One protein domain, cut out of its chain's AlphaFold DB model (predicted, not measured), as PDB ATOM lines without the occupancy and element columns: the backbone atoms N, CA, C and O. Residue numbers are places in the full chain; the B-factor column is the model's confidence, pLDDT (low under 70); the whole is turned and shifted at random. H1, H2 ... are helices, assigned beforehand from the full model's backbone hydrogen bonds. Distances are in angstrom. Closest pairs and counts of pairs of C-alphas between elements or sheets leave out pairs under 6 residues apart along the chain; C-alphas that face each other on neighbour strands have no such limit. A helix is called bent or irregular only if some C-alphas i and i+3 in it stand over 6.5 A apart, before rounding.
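This is residues 48 to 142 of the 306 residues of an uncharacterized protein of Pseudogymnoascus sp. VKM F-4517 (FW-2822) (UniProt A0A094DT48). The long helix H1 and the shorter H2 make a V, and the loop of residues 70 to 75 sticks out at its closed end. The short H3 and H4 form a second, looser pair, and the long stretch of residues 121 to 137 leads from H4 through the middle to the small H5 at the far end. The printed part has 95 residues with five named helices, H1 to H5 in chain order, and no named strand; its class is all helix. It is compact, with a radius of gyration of the C-alphas of 13.8 A, and spans 39 by 34 by 28 A.

H1, residues 48 to 68, touches H2, residues 77 to 89, with its residues 60 to 68 alone; the closest C-alphas, those of Thr 65 and Ala 81, are 5.3 A apart. They run opposite ways at a steep tilt of 54 degrees. H2 and H3, residues 99 to 105, are near each other, with 6 pairs of C-alphas within 10 A. H3 and H4, residues 108 to 120, are close but not clearly touching: their closest C-alphas, of Ala 103 and Arg 111, are 7.7 A apart. H5, residues 138 to 142, is only just apart from H1, at 8.0 A. Every O i to N i+4 pair is within hydrogen-bond range in H1 and H2, against 7 of 9 in H4, 0 of 3 in H3 and 0 of 1 in H5; O i to N i+3 pairs within range are 3 of 4 in H3 and 1 of 2 in H5.

H1 begins at C-alpha 48 (181.599, 117.199, 5.575) and is 30.4 A long. H2 measures 18.4 A and H4 19.6 A. H3 and H5 are irregular: C-alphas 101 and 104 are 7.9 A apart, C-alphas 139 and 142 7.4 A. H5 ends at C-alpha 142 (187.407, 110.402, 15.025).

The C-alphas farthest apart, of Thr 74 and Tyr 142, are 41.1 A apart. The printed part has no cut; the link from H4 to H5 is long. Mean pLDDT of the printed part is 71.4, and 36 residues are under 70, among them residues 127 to 142.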
ATOM      1  N   ALA A  48     181.447 118.650   5.632       61.28
ATOM      2  CA  ALA A  48     181.599 117.199   5.575       61.28
ATOM      3  C   ALA A  48     181.230 116.523   6.909       61.28
ATOM      4  O   ALA A  48     180.517 115.517   6.906       61.28
ATOM      5  N   GLU A  49     181.640 117.109   8.041       58.44
ATOM      6  CA  GLU A  49     181.285 116.625   9.384       58.44
ATOM      7  C   GLU A  49     179.771 116.655   9.612       58.44
ATOM      8  O   GLU A  49     179.190 115.708  10.144       58.44
ATOM      9  N   GLU A  50     179.112 117.732   9.190       63.25
ATOM     10  CA  GLU A  50     177.664 117.871   9.332       63.25
ATOM     11  C   GLU A  50     176.907 116.826   8.500       63.25
ATOM     12  O   GLU A  50     175.959 116.206   8.988       63.25
ATOM     13  N   GLN A  51     177.359 116.562   7.271       64.94
ATOM     14  CA  GLN A  51     176.755 115.549   6.405       64.94
ATOM     15  C   GLN A  51     176.901 114.127   6.955       64.94
ATOM     16  O   GLN A  51     175.972 113.323   6.830       64.94
ATOM     17  N   GLU A  52     178.047 113.787   7.541       67.12
ATOM     18  CA  GLU A  52     178.274 112.462   8.118       67.12
ATOM     19  C   GLU A  52     177.439 112.242   9.385       67.12
ATOM     20  O   GLU A  52     176.781 111.206   9.523       67.12
ATOM     21  N   LEU A  53     177.365 113.253  10.255       68.25
ATOM     22  CA  LEU A  53     176.487 113.233  11.425       68.25
ATOM     23  C   LEU A  53     175.022 113.063  11.021       68.25
ATOM     24  O   LEU A  53     174.326 112.210  11.571       68.25
ATOM     25  N   ASN A  54     174.578 113.802  10.006       71.88
ATOM     26  CA  ASN A  54     173.213 113.706   9.503       71.88
ATOM     27  C   ASN A  54     172.893 112.290   8.972       71.88
ATOM     28  O   ASN A  54     171.810 111.756   9.208       71.88
ATOM     29  N   LYS A  55     173.855 111.623   8.313       75.38
ATOM     30  CA  LYS A  55     173.697 110.223   7.867       75.38
ATOM     31  C   LYS A  55     173.583 109.245   9.037       75.38
ATOM     32  O   LYS A  55     172.775 108.316   8.980       75.38
ATOM     33  N   LEU A  56     174.388 109.421  10.084       74.44
ATOM     34  CA  LEU A  56     174.325 108.578  11.281       74.44
ATOM     35  C   LEU A  56     172.979 108.724  11.995       74.44
ATOM     36  O   LEU A  56     172.379 107.724  12.396       74.44
ATOM     37  N   ASP A  57     172.474 109.949  12.072       77.38
ATOM     38  CA  ASP A  57     171.182 110.255  12.681       77.38
ATOM     39  C   ASP A  57     170.035 109.633  11.925       77.38
ATOM     40  O   ASP A  57     169.192 108.976  12.529       77.38
ATOM     41  N   GLN A  58     170.052 109.776  10.600       81.44
ATOM     42  CA  GLN A  58     169.073 109.155   9.726       81.44
ATOM     43  C   GLN A  58     169.038 107.643   9.952       81.44
ATOM     44  O   GLN A  58     167.965 107.060  10.113       81.44
ATOM     45  N   ASN A  59     170.206 107.000  10.009       81.75
ATOM     46  CA  ASN A  59     170.303 105.558  10.206       81.75
ATOM     47  C   ASN A  59     169.772 105.120  11.577       81.75
ATOM     48  O   ASN A  59     169.071 104.111  11.676       81.75
ATOM     49  N   GLU A  60     170.094 105.856  12.639       83.12
ATOM     50  CA  GLU A  60     169.629 105.543  13.993       83.12
ATOM     51  C   GLU A  60     168.145 105.839  14.182       83.12
ATOM     52  O   GLU A  60     167.432 105.025  14.771       83.12
ATOM     53  N   TYR A  61     167.656 106.941  13.622       85.19
ATOM     54  CA  TYR A  61     166.240 107.267  13.629       85.19
ATOM     55  C   TYR A  61     165.434 106.182  12.912       85.19
ATOM     56  O   TYR A  61     164.499 105.648  13.492       85.19
ATOM     57  N   VAL A  62     165.869 105.728  11.729       85.81
ATOM     58  CA  VAL A  62     165.221 104.614  11.009       85.81
ATOM     59  C   VAL A  62     165.204 103.322  11.840       85.81
ATOM     60  O   VAL A  62     164.212 102.591  11.817       85.81
ATOM     61  N   LYS A  63     166.271 103.016  12.592       85.94
ATOM     62  CA  LYS A  63     166.285 101.853  13.503       85.94
ATOM     63  C   LYS A  63     165.281 102.006  14.643       85.94
ATOM     64  O   LYS A  63     164.660 101.017  15.018       85.94
ATOM     65  N   ILE A  64     165.152 103.206  15.203       85.94
ATOM     66  CA  ILE A  64     164.198 103.511  16.274       85.94
ATOM     67  C   ILE A  64     162.771 103.404  15.741       85.94
ATOM     68  O   ILE A  64     161.981 102.651  16.298       85.94
ATOM     69  N   THR A  65     162.461 104.036  14.608       85.62
ATOM     70  CA  THR A  65     161.131 103.961  13.987       85.62
ATOM     71  C   THR A  65     160.704 102.513  13.743       85.62
ATOM     72  O   THR A  65     159.596 102.145  14.105       85.62
ATOM     73  N   LYS A  66     161.602 101.651  13.240       85.12
ATOM     74  CA  LYS A  66     161.323 100.212  13.048       85.12
ATOM     75  C   LYS A  66     161.072  99.432  14.342       85.12
ATOM     76  O   LYS A  66     160.436  98.386  14.303       85.12
ATOM     77  N   LYS A  67     161.637  99.872  15.469       83.06
ATOM     78  CA  LYS A  67     161.410  99.243  16.783       83.06
ATOM     79  C   LYS A  67     160.094  99.693  17.404       83.06
ATOM     80  O   LYS A  67     159.468  98.913  18.111       83.06
ATOM     81  N   VAL A  68     159.728 100.948  17.165       81.62
ATOM     82  CA  VAL A  68     158.531 101.586  17.717       81.62
ATOM     83  C   VAL A  68     157.286 101.259  16.884       81.62
ATOM     84  O   VAL A  68     156.191 101.242  17.436       81.62
ATOM     85  N   SER A  69     157.440 100.929  15.596       73.81
ATOM     86  CA  SER A  69     156.355 100.443  14.739       73.81
ATOM     87  C   SER A  69     155.863  99.075  15.223       73.81
ATOM     88  O   SER A  69     156.461  98.041  14.912       73.81
ATOM     89  N   ASN A  70     154.789  99.071  16.010       67.12
ATOM     90  CA  ASN A  70     154.155  97.877  16.555       67.12
ATOM     91  C   ASN A  70     152.667  97.914  16.160       67.12
ATOM     92  O   ASN A  70     152.012  98.930  16.394       67.12
ATOM     93  N   PRO A  71     152.094  96.841  15.585       57.28
ATOM     94  CA  PRO A  71     150.769  96.886  14.953       57.28
ATOM     95  C   PRO A  71     149.592  97.095  15.926       57.28
ATOM     96  O   PRO A  71     148.455  97.226  15.486       57.28
ATOM     97  N   GLU A  72     149.844  97.120  17.237       57.31
ATOM     98  CA  GLU A  72     148.820  97.194  18.289       57.31
ATOM     99  C   GLU A  72     148.730  98.567  18.982       57.31
ATOM    100  O   GLU A  72     147.903  98.751  19.877       57.31
ATOM    101  N   THR A  73     149.551  99.551  18.596       53.72
ATOM    102  CA  THR A  73     149.588 100.870  19.253       53.72
ATOM    103  C   THR A  73     148.774 101.935  18.514       53.72
ATOM    104  O   THR A  73     149.018 102.228  17.353       53.72
ATOM    105  N   THR A  74     147.842 102.587  19.219       59.81
ATOM    106  CA  THR A  74     147.039 103.744  18.757       59.81
ATOM    107  C   THR A  74     147.761 105.095  18.870       59.81
ATOM    108  O   THR A  74     147.147 106.143  18.670       59.81
ATOM    109  N   PHE A  75     149.043 105.096  19.239       61.06
ATOM    110  CA  PHE A  75     149.827 106.311  19.459       61.06
ATOM    111  C   PHE A  75     150.490 106.803  18.169       61.06
ATOM    112  O   PHE A  75     150.764 106.021  17.266       61.06
ATOM    113  N   ASP A  76     150.785 108.106  18.115       78.50
ATOM    114  CA  ASP A  76     151.600 108.709  17.057       78.50
ATOM    115  C   ASP A  76     153.024 108.119  17.101       78.50
ATOM    116  O   ASP A  76     153.846 108.474  17.956       78.50
ATOM    117  N   GLU A  77     153.286 107.170  16.199       79.69
ATOM    118  CA  GLU A  77     154.547 106.432  16.095       79.69
ATOM    119  C   GLU A  77     155.742 107.363  15.864       79.69
ATOM    120  O   GLU A  77     156.836 107.110  16.375       79.69
ATOM    121  N   GLU A  78     155.544 108.475  15.151       81.81
ATOM    122  CA  GLU A  78     156.617 109.433  14.914       81.81
ATOM    123  C   GLU A  78     156.981 110.191  16.187       81.81
ATOM    124  O   GLU A  78     158.160 110.401  16.472       81.81
ATOM    125  N   LEU A  79     155.985 110.599  16.976       83.31
ATOM    126  CA  LEU A  79     156.230 111.287  18.242       83.31
ATOM    127  C   LEU A  79     156.973 110.380  19.232       83.31
ATOM    128  O   LEU A  79     157.882 110.840  19.929       83.31
ATOM    129  N   LEU A  80     156.636 109.090  19.256       84.25
ATOM    130  CA  LEU A  80     157.350 108.092  20.049       84.25
ATOM    131  C   LEU A  80     158.792 107.897  19.558       84.25
ATOM    132  O   LEU A  80     159.718 107.931  20.371       84.25
ATOM    133  N   ALA A  81     159.002 107.774  18.244       86.25
ATOM    134  CA  ALA A  81     160.337 107.638  17.664       86.25
ATOM    135  C   ALA A  81     161.223 108.862  17.951       86.25
ATOM    136  O   ALA A  81     162.381 108.711  18.349       86.25
ATOM    137  N   ARG A  82     160.682 110.082  17.832       86.56
ATOM    138  CA  ARG A  82     161.397 111.324  18.182       86.56
ATOM    139  C   ARG A  82     161.745 111.392  19.668       86.56
ATOM    140  O   ARG A  82     162.860 111.782  20.017       86.56
ATOM    141  N   ARG A  83     160.842 110.953  20.550       85.56
ATOM    142  CA  ARG A  83     161.094 110.905  21.996       85.56
ATOM    143  C   ARG A  83     162.209 109.922  22.349       85.56
ATOM    144  O   ARG A  83     163.097 110.274  23.126       85.56
ATOM    145  N   GLU A  84     162.201 108.721  21.777       84.06
ATOM    146  CA  GLU A  84     163.285 107.752  21.978       84.06
ATOM    147  C   GLU A  84     164.620 108.255  21.422       84.06
ATOM    148  O   GLU A  84     165.652 108.127  22.084       84.06
ATOM    149  N   PHE A  85     164.601 108.883  20.243       84.75
ATOM    150  CA  PHE A  85     165.786 109.496  19.651       84.75
ATOM    151  C   PHE A  85     166.366 110.583  20.565       84.75
ATOM    152  O   PHE A  85     167.560 110.582  20.871       84.75
ATOM    153  N   TRP A  86     165.520 111.469  21.090       82.12
ATOM    154  CA  TRP A  86     165.944 112.511  22.019       82.12
ATOM    155  C   TRP A  86     166.517 111.946  23.324       82.12
ATOM    156  O   TRP A  86     167.595 112.363  23.749       82.12
ATOM    157  N   LEU A  87     165.860 110.950  23.931       80.44
ATOM    158  CA  LEU A  87     166.355 110.288  25.144       80.44
ATOM    159  C   LEU A  87     167.722 109.635  24.928       80.44
ATOM    160  O   LEU A  87     168.571 109.646  25.820       80.44
ATOM    161  N   LYS A  88     167.938 109.063  23.742       77.00
ATOM    162  CA  LYS A  88     169.181 108.378  23.407       77.00
ATOM    163  C   LYS A  88     170.341 109.345  23.196       77.00
ATOM    164  O   LYS A  88     171.446 109.026  23.617       77.00
ATOM    165  N   PHE A  89     170.113 110.497  22.565       72.94
ATOM    166  CA  PHE A  89     171.207 111.360  22.105       72.94
ATOM    167  C   PHE A  89     171.344 112.685  22.860       72.94
ATOM    168  O   PHE A  89     172.461 113.187  22.988       72.94
ATOM    169  N   TYR A  90     170.250 113.242  23.378       71.50
ATOM    170  CA  TYR A  90     170.192 114.631  23.846       71.50
ATOM    171  C   TYR A  90     169.800 114.787  25.316       71.50
ATOM    172  O   TYR A  90     170.198 115.773  25.935       71.50
ATOM    173  N   ALA A  91     169.073 113.830  25.894       70.31
ATOM    174  CA  ALA A  91     168.770 113.841  27.321       70.31
ATOM    175  C   ALA A  91     170.035 113.556  28.147       70.31
ATOM    176  O   ALA A  91     170.671 112.514  27.984       70.31
ATOM    177  N   GLY A  92     170.379 114.454  29.067       63.72
ATOM    178  CA  GLY A  92     171.415 114.228  30.074       63.72
ATOM    179  C   GLY A  92     170.953 113.313  31.206       63.72
ATOM    180  O   GLY A  92     171.763 112.657  31.859       63.72
ATOM    181  N   ASN A  93     169.640 113.228  31.435       63.22
ATOM    182  CA  ASN A  93     169.035 112.298  32.382       63.22
ATOM    183  C   ASN A  93     167.624 111.870  31.936       63.22
ATOM    184  O   ASN A  93     166.940 112.585  31.211       63.22
ATOM    185  N   LYS A  94     167.125 110.734  32.443       65.00
ATOM    186  CA  LYS A  94     165.761 110.223  32.171       65.00
ATOM    187  C   LYS A  94     164.632 111.151  32.644       65.00
ATOM    188  O   LYS A  94     163.477 110.904  32.323       65.00
ATOM    189  N   MET A  95     164.964 112.157  33.451       64.94
ATOM    190  CA  MET A  95     164.034 113.153  33.991       64.94
ATOM    191  C   MET A  95     164.072 114.478  33.225       64.94
ATOM    192  O   MET A  95     163.373 115.412  33.613       64.94
ATOM    193  N   ASP A  96     164.900 114.588  32.184       68.31
ATOM    194  CA  ASP A  96     164.947 115.803  31.387       68.31
ATOM    195  C   ASP A  96     163.622 115.982  30.636       68.31
ATOM    196  O   ASP A  96     163.001 115.025  30.164       68.31
ATOM    197  N   THR A  97     163.189 117.234  30.519       74.19
ATOM    198  CA  THR A  97     161.939 117.575  29.842       74.19
ATOM    199  C   THR A  97     162.099 117.421  28.335       74.19
ATOM    200  O   THR A  97     162.906 118.127  27.724       74.19
ATOM    201  N   TYR A  98     161.293 116.549  27.729       78.25
ATOM    202  CA  TYR A  98     161.259 116.388  26.281       78.25
ATOM    203  C   TYR A  98     160.744 117.683  25.618       78.25
ATOM    204  O   TYR A  98     159.677 118.174  26.004       78.25
ATOM    205  N   PRO A  99     161.456 118.267  24.633       73.94
ATOM    206  CA  PRO A  99     161.100 119.568  24.063       73.94
ATOM    207  C   PRO A  99     159.677 119.647  23.497       73.94
ATOM    208  O   PRO A  99     159.019 120.681  23.625       73.94
ATOM    209  N   GLU A 100     159.163 118.557  22.918       76.25
ATOM    210  CA  GLU A 100     157.823 118.555  22.315       76.25
ATOM    211  C   GLU A 100     156.685 118.436  23.338       76.25
ATOM    212  O   GLU A 100     155.549 118.761  22.999       76.25
ATOM    213  N   ASP A 101     156.967 118.106  24.607       76.25
ATOM    214  CA  ASP A 101     155.954 118.146  25.679       76.25
ATOM    215  C   ASP A 101     155.415 119.576  25.889       76.25
ATOM    216  O   ASP A 101     154.325 119.783  26.420       76.25
ATOM    217  N   ASN A 102     156.169 120.586  25.440       69.12
ATOM    218  CA  ASN A 102     155.779 121.992  25.458       69.12
ATOM    219  C   ASN A 102     155.462 122.550  24.060       69.12
ATOM    220  O   ASN A 102     155.358 123.768  23.917       69.12
ATOM    221  N   ALA A 103     155.268 121.711  23.034       66.81
ATOM    222  CA  ALA A 103     155.041 122.169  21.656       66.81
ATOM    223  C   ALA A 103     153.822 123.104  21.520       66.81
ATOM    224  O   ALA A 103     153.846 124.046  20.729       66.81
ATOM    225  N   ALA A 104     152.789 122.925  22.351       66.31
ATOM    226  CA  ALA A 104     151.622 123.812  22.393       66.31
ATOM    227  C   ALA A 104     151.958 125.256  22.822       66.31
ATOM    228  O   ALA A 104     151.216 126.182  22.495       66.31
ATOM    229  N   LYS A 105     153.077 125.459  23.532       72.81
ATOM    230  CA  LYS A 105     153.570 126.777  23.968       72.81
ATOM    231  C   LYS A 105     154.426 127.474  22.907       72.81
ATOM    232  O   LYS A 105     154.746 128.646  23.081       72.81
ATOM    233  N   LEU A 106     154.799 126.785  21.823       75.38
ATOM    234  CA  LEU A 106     155.496 127.406  20.695       75.38
ATOM    235  C   LEU A 106     154.547 128.363  19.966       75.38
ATOM    236  O   LEU A 106     153.363 128.055  19.787       75.38
ATOM    237  N   ASN A 107     155.067 129.509  19.522       79.56
ATOM    238  CA  ASN A 107     154.339 130.404  18.621       79.56
ATOM    239  C   ASN A 107     154.121 129.728  17.250       79.56
ATOM    240  O   ASN A 107     154.773 128.730  16.935       79.56
ATOM    241  N   SER A 108     153.176 130.229  16.449       80.88
ATOM    242  CA  SER A 108     152.837 129.634  15.143       80.88
ATOM    243  C   SER A 108     154.057 129.513  14.230       80.88
ATOM    244  O   SER A 108     154.317 128.438  13.707       80.88
ATOM    245  N   HIS A 109     154.877 130.563  14.157       78.06
ATOM    246  CA  HIS A 109     156.087 130.589  13.339       78.06
ATOM    247  C   HIS A 109     157.086 129.468  13.684       78.06
ATOM    248  O   HIS A 109     157.630 128.810  12.796       78.06
ATOM    249  N   ALA A 110     157.305 129.199  14.974       74.44
ATOM    250  CA  ALA A 110     158.167 128.108  15.413       74.44
ATOM    251  C   ALA A 110     157.571 126.739  15.060       74.44
ATOM    252  O   ALA A 110     158.310 125.834  14.677       74.44
ATOM    253  N   ARG A 111     156.242 126.579  15.133       77.81
ATOM    254  CA  ARG A 111     155.576 125.336  14.708       77.81
ATOM    255  C   ARG A 111     155.724 125.109  13.205       77.81
ATOM    256  O   ARG A 111     156.072 123.998  12.813       77.81
ATOM    257  N   ASP A 112     155.538 126.150  12.397       82.19
ATOM    258  CA  ASP A 112     155.689 126.085  10.940       82.19
ATOM    259  C   ASP A 112     157.131 125.737  10.554       82.19
ATOM    260  O   ASP A 112     157.374 124.858   9.730       82.19
ATOM    261  N   THR A 113     158.108 126.344  11.231       79.25
ATOM    262  CA  THR A 113     159.531 126.050  11.012       79.25
ATOM    263  C   THR A 113     159.885 124.610  11.382       79.25
ATOM    264  O   THR A 113     160.632 123.947  10.661       79.25
ATOM    265  N   VAL A 114     159.355 124.097  12.498       80.69
ATOM    266  CA  VAL A 114     159.533 122.687  12.880       80.69
ATOM    267  C   VAL A 114     158.913 121.766  11.833       80.69
ATOM    268  O   VAL A 114     159.548 120.788  11.446       80.69
ATOM    269  N   ALA A 115     157.705 122.073  11.357       83.31
ATOM    270  CA  ALA A 115     157.025 121.275  10.344       83.31
ATOM    271  C   ALA A 115     157.803 121.240   9.017       83.31
ATOM    272  O   ALA A 115     157.987 120.164   8.452       83.31
ATOM    273  N   GLU A 116     158.319 122.383   8.555       82.06
ATOM    274  CA  GLU A 116     159.159 122.454   7.353       82.06
ATOM    275  C   GLU A 116     160.458 121.665   7.514       82.06
ATOM    276  O   GLU A 116     160.773 120.804   6.691       82.06
ATOM    277  N   ARG A 117     161.196 121.879   8.610       79.00
ATOM    278  CA  ARG A 117     162.466 121.174   8.828       79.00
ATOM    279  C   ARG A 117     162.293 119.667   8.982       79.00
ATOM    280  O   ARG A 117     163.159 118.915   8.541       79.00
ATOM    281  N   ARG A 118     161.164 119.205   9.526       83.44
ATOM    282  CA  ARG A 118     160.864 117.770   9.649       83.44
ATOM    283  C   ARG A 118     160.692 117.045   8.318       83.44
ATOM    284  O   ARG A 118     160.904 115.838   8.284       83.44
ATOM    285  N   LYS A 119     160.393 117.754   7.223       80.62
ATOM    286  CA  LYS A 119     160.361 117.150   5.879       80.62
ATOM    287  C   LYS A 119     161.730 116.611   5.459       80.62
ATOM    288  O   LYS A 119     161.798 115.600   4.771       80.62
ATOM    289  N   ALA A 120     162.805 117.282   5.877       73.88
ATOM    290  CA  ALA A 120     164.182 116.881   5.592       73.88
ATOM    291  C   ALA A 120     164.844 116.134   6.764       73.88
ATOM    292  O   ALA A 120     165.718 115.303   6.544       73.88
ATOM    293  N   CYS A 121     164.430 116.422   8.000       78.69
ATOM    294  CA  CYS A 121     165.008 115.877   9.227       78.69
ATOM    295  C   CYS A 121     163.893 115.443  10.196       78.69
ATOM    296  O   CYS A 121     163.491 116.211  11.074       78.69
ATOM    297  N   PRO A 122     163.356 114.217  10.058       82.06
ATOM    298  CA  PRO A 122     162.215 113.751  10.851       82.06
ATOM    299  C   PRO A 122     162.426 113.751  12.373       82.06
ATOM    300  O   PRO A 122     161.450 113.808  13.116       82.06
ATOM    301  N   TRP A 123     163.676 113.722  12.849       81.19
ATOM    302  CA  TRP A 123     164.037 113.820  14.272       81.19
ATOM    303  C   TRP A 123     164.250 115.254  14.772       81.19
ATOM    304  O   TRP A 123     164.657 115.451  15.918       81.19
ATOM    305  N   TYR A 124     163.988 116.261  13.936       82.06
ATOM    306  CA  TYR A 124     164.156 117.660  14.306       82.06
ATOM    307  C   TYR A 124     163.176 118.090  15.406       82.06
ATOM    308  O   TYR A 124     161.956 117.898  15.309       82.06
ATOM    309  N   PHE A 125     163.726 118.769  16.412       78.50
ATOM    310  CA  PHE A 125     162.990 119.500  17.436       78.50
ATOM    311  C   PHE A 125     163.441 120.960  17.477       78.50
ATOM    312  O   PHE A 125     164.563 121.304  17.108       78.50
ATOM    313  N   TRP A 126     162.550 121.842  17.928       71.50
ATOM    314  CA  TRP A 126     162.860 123.265  18.031       71.50
ATOM    315  C   TRP A 126     164.086 123.502  18.923       71.50
ATOM    316  O   TRP A 126     164.148 123.000  20.045       71.50
ATOM    317  N   GLY A 127     165.052 124.272  18.416       63.53
ATOM    318  CA  GLY A 127     166.295 124.579  19.123       63.53
ATOM    319  C   GLY A 127     167.375 123.496  19.037       63.53
ATOM    320  O   GLY A 127     168.408 123.671  19.677       63.53
ATOM    321  N   LEU A 128     167.178 122.421  18.255       63.59
ATOM    322  CA  LEU A 128     168.165 121.350  18.029       63.59
ATOM    323  C   LEU A 128     169.552 121.884  17.643       63.59
ATOM    324  O   LEU A 128     170.553 121.343  18.108       63.59
ATOM    325  N   ASP A 129     169.597 122.964  16.860       54.75
ATOM    326  CA  ASP A 129     170.817 123.595  16.338       54.75
ATOM    327  C   ASP A 129     171.815 124.014  17.444       54.75
ATOM    328  O   ASP A 129     172.990 124.227  17.165       54.75
ATOM    329  N   GLY A 130     171.378 124.086  18.711       46.41
ATOM    330  CA  GLY A 130     172.218 124.402  19.873       46.41
ATOM    331  C   GLY A 130     172.477 123.251  20.856       46.41
ATOM    332  O   GLY A 130     173.167 123.467  21.854       46.41
ATOM    333  N   TYR A 131     171.940 122.044  20.638       50.41
ATOM    334  CA  TYR A 131     172.119 120.935  21.584       50.41
ATOM    335  C   TYR A 131     173.343 120.076  21.248       50.41
ATOM    336  O   TYR A 131     173.464 119.496  20.168       50.41
ATOM    337  N   THR A 132     174.234 119.920  22.227       54.03
ATOM    338  CA  THR A 132     175.316 118.933  22.187       54.03
ATOM    339  C   THR A 132     174.791 117.562  22.607       54.03
ATOM    340  O   THR A 132     174.017 117.438  23.557       54.03
ATOM    341  N   ARG A 133     175.203 116.508  21.891       57.41
ATOM    342  CA  ARG A 133     174.854 115.133  22.266       57.41
ATOM    343  C   ARG A 133     175.613 114.727  23.509       57.41
ATOM    344  O   ARG A 133     176.839 114.763  23.508       57.41
ATOM    345  N   GLN A 134     174.895 114.319  24.546       55.19
ATOM    346  CA  GLN A 134     175.517 113.975  25.824       55.19
ATOM    347  C   GLN A 134     175.906 112.493  25.914       55.19
ATOM    348  O   GLN A 134     176.888 112.163  26.570       55.19
ATOM    349  N   ASN A 135     175.192 111.606  25.209       46.22
ATOM    350  CA  ASN A 135     175.285 110.152  25.413       46.22
ATOM    351  C   ASN A 135     175.945 109.378  24.256       46.22
ATOM    352  O   ASN A 135     175.890 108.150  24.245       46.22
ATOM    353  N   PHE A 136     176.552 110.056  23.272       52.72
ATOM    354  CA  PHE A 136     177.196 109.391  22.125       52.72
ATOM    355  C   PHE A 136     178.604 109.941  21.817       52.72
ATOM    356  O   PHE A 136     178.805 110.579  20.781       52.72
ATOM    357  N   PRO A 137     179.592 109.709  22.705       49.31
ATOM    358  CA  PRO A 137     180.978 110.135  22.488       49.31
ATOM    359  C   PRO A 137     181.692 109.331  21.383       49.31
ATOM    360  O   PRO A 137     182.672 109.800  20.819       49.31
ATOM    361  N   GLU A 138     181.200 108.138  21.037       41.09
ATOM    362  CA  GLU A 138     181.840 107.224  20.073       41.09
ATOM    363  C   GLU A 138     181.587 107.593  18.604       41.09
ATOM    364  O   GLU A 138     182.402 107.293  17.747       41.09
ATOM    365  N   GLY A 139     180.512 108.323  18.287       45.94
ATOM    366  CA  GLY A 139     180.366 108.952  16.960       45.94
ATOM    367  C   GLY A 139     181.314 110.142  16.756       45.94
ATOM    368  O   GLY A 139     181.355 110.726  15.680       45.94
ATOM    369  N   TRP A 140     182.043 110.513  17.813       47.12
ATOM    370  CA  TRP A 140     182.998 111.613  17.873       47.12
ATOM    371  C   TRP A 140     184.442 111.140  18.089       47.12
ATOM    372  O   TRP A 140     185.337 111.984  18.128       47.12
ATOM    373  N   THR A 141     184.711 109.832  18.220       41.12
ATOM    374  CA  THR A 141     186.078 109.325  18.471       41.12
ATOM    375  C   THR A 141     187.052 109.667  17.346       41.12
ATOM    376  O   THR A 141     188.227 109.878  17.619       41.12
ATOM    377  N   TYR A 142     186.574 109.882  16.117       41.34
ATOM    378  CA  TYR A 142     187.407 110.402  15.025       41.34
ATOM    379  C   TYR A 142     187.927 111.837  15.236       41.34
ATOM    380  O   TYR A 142     188.872 112.240  14.564       41.34
TER     381      TYR A 142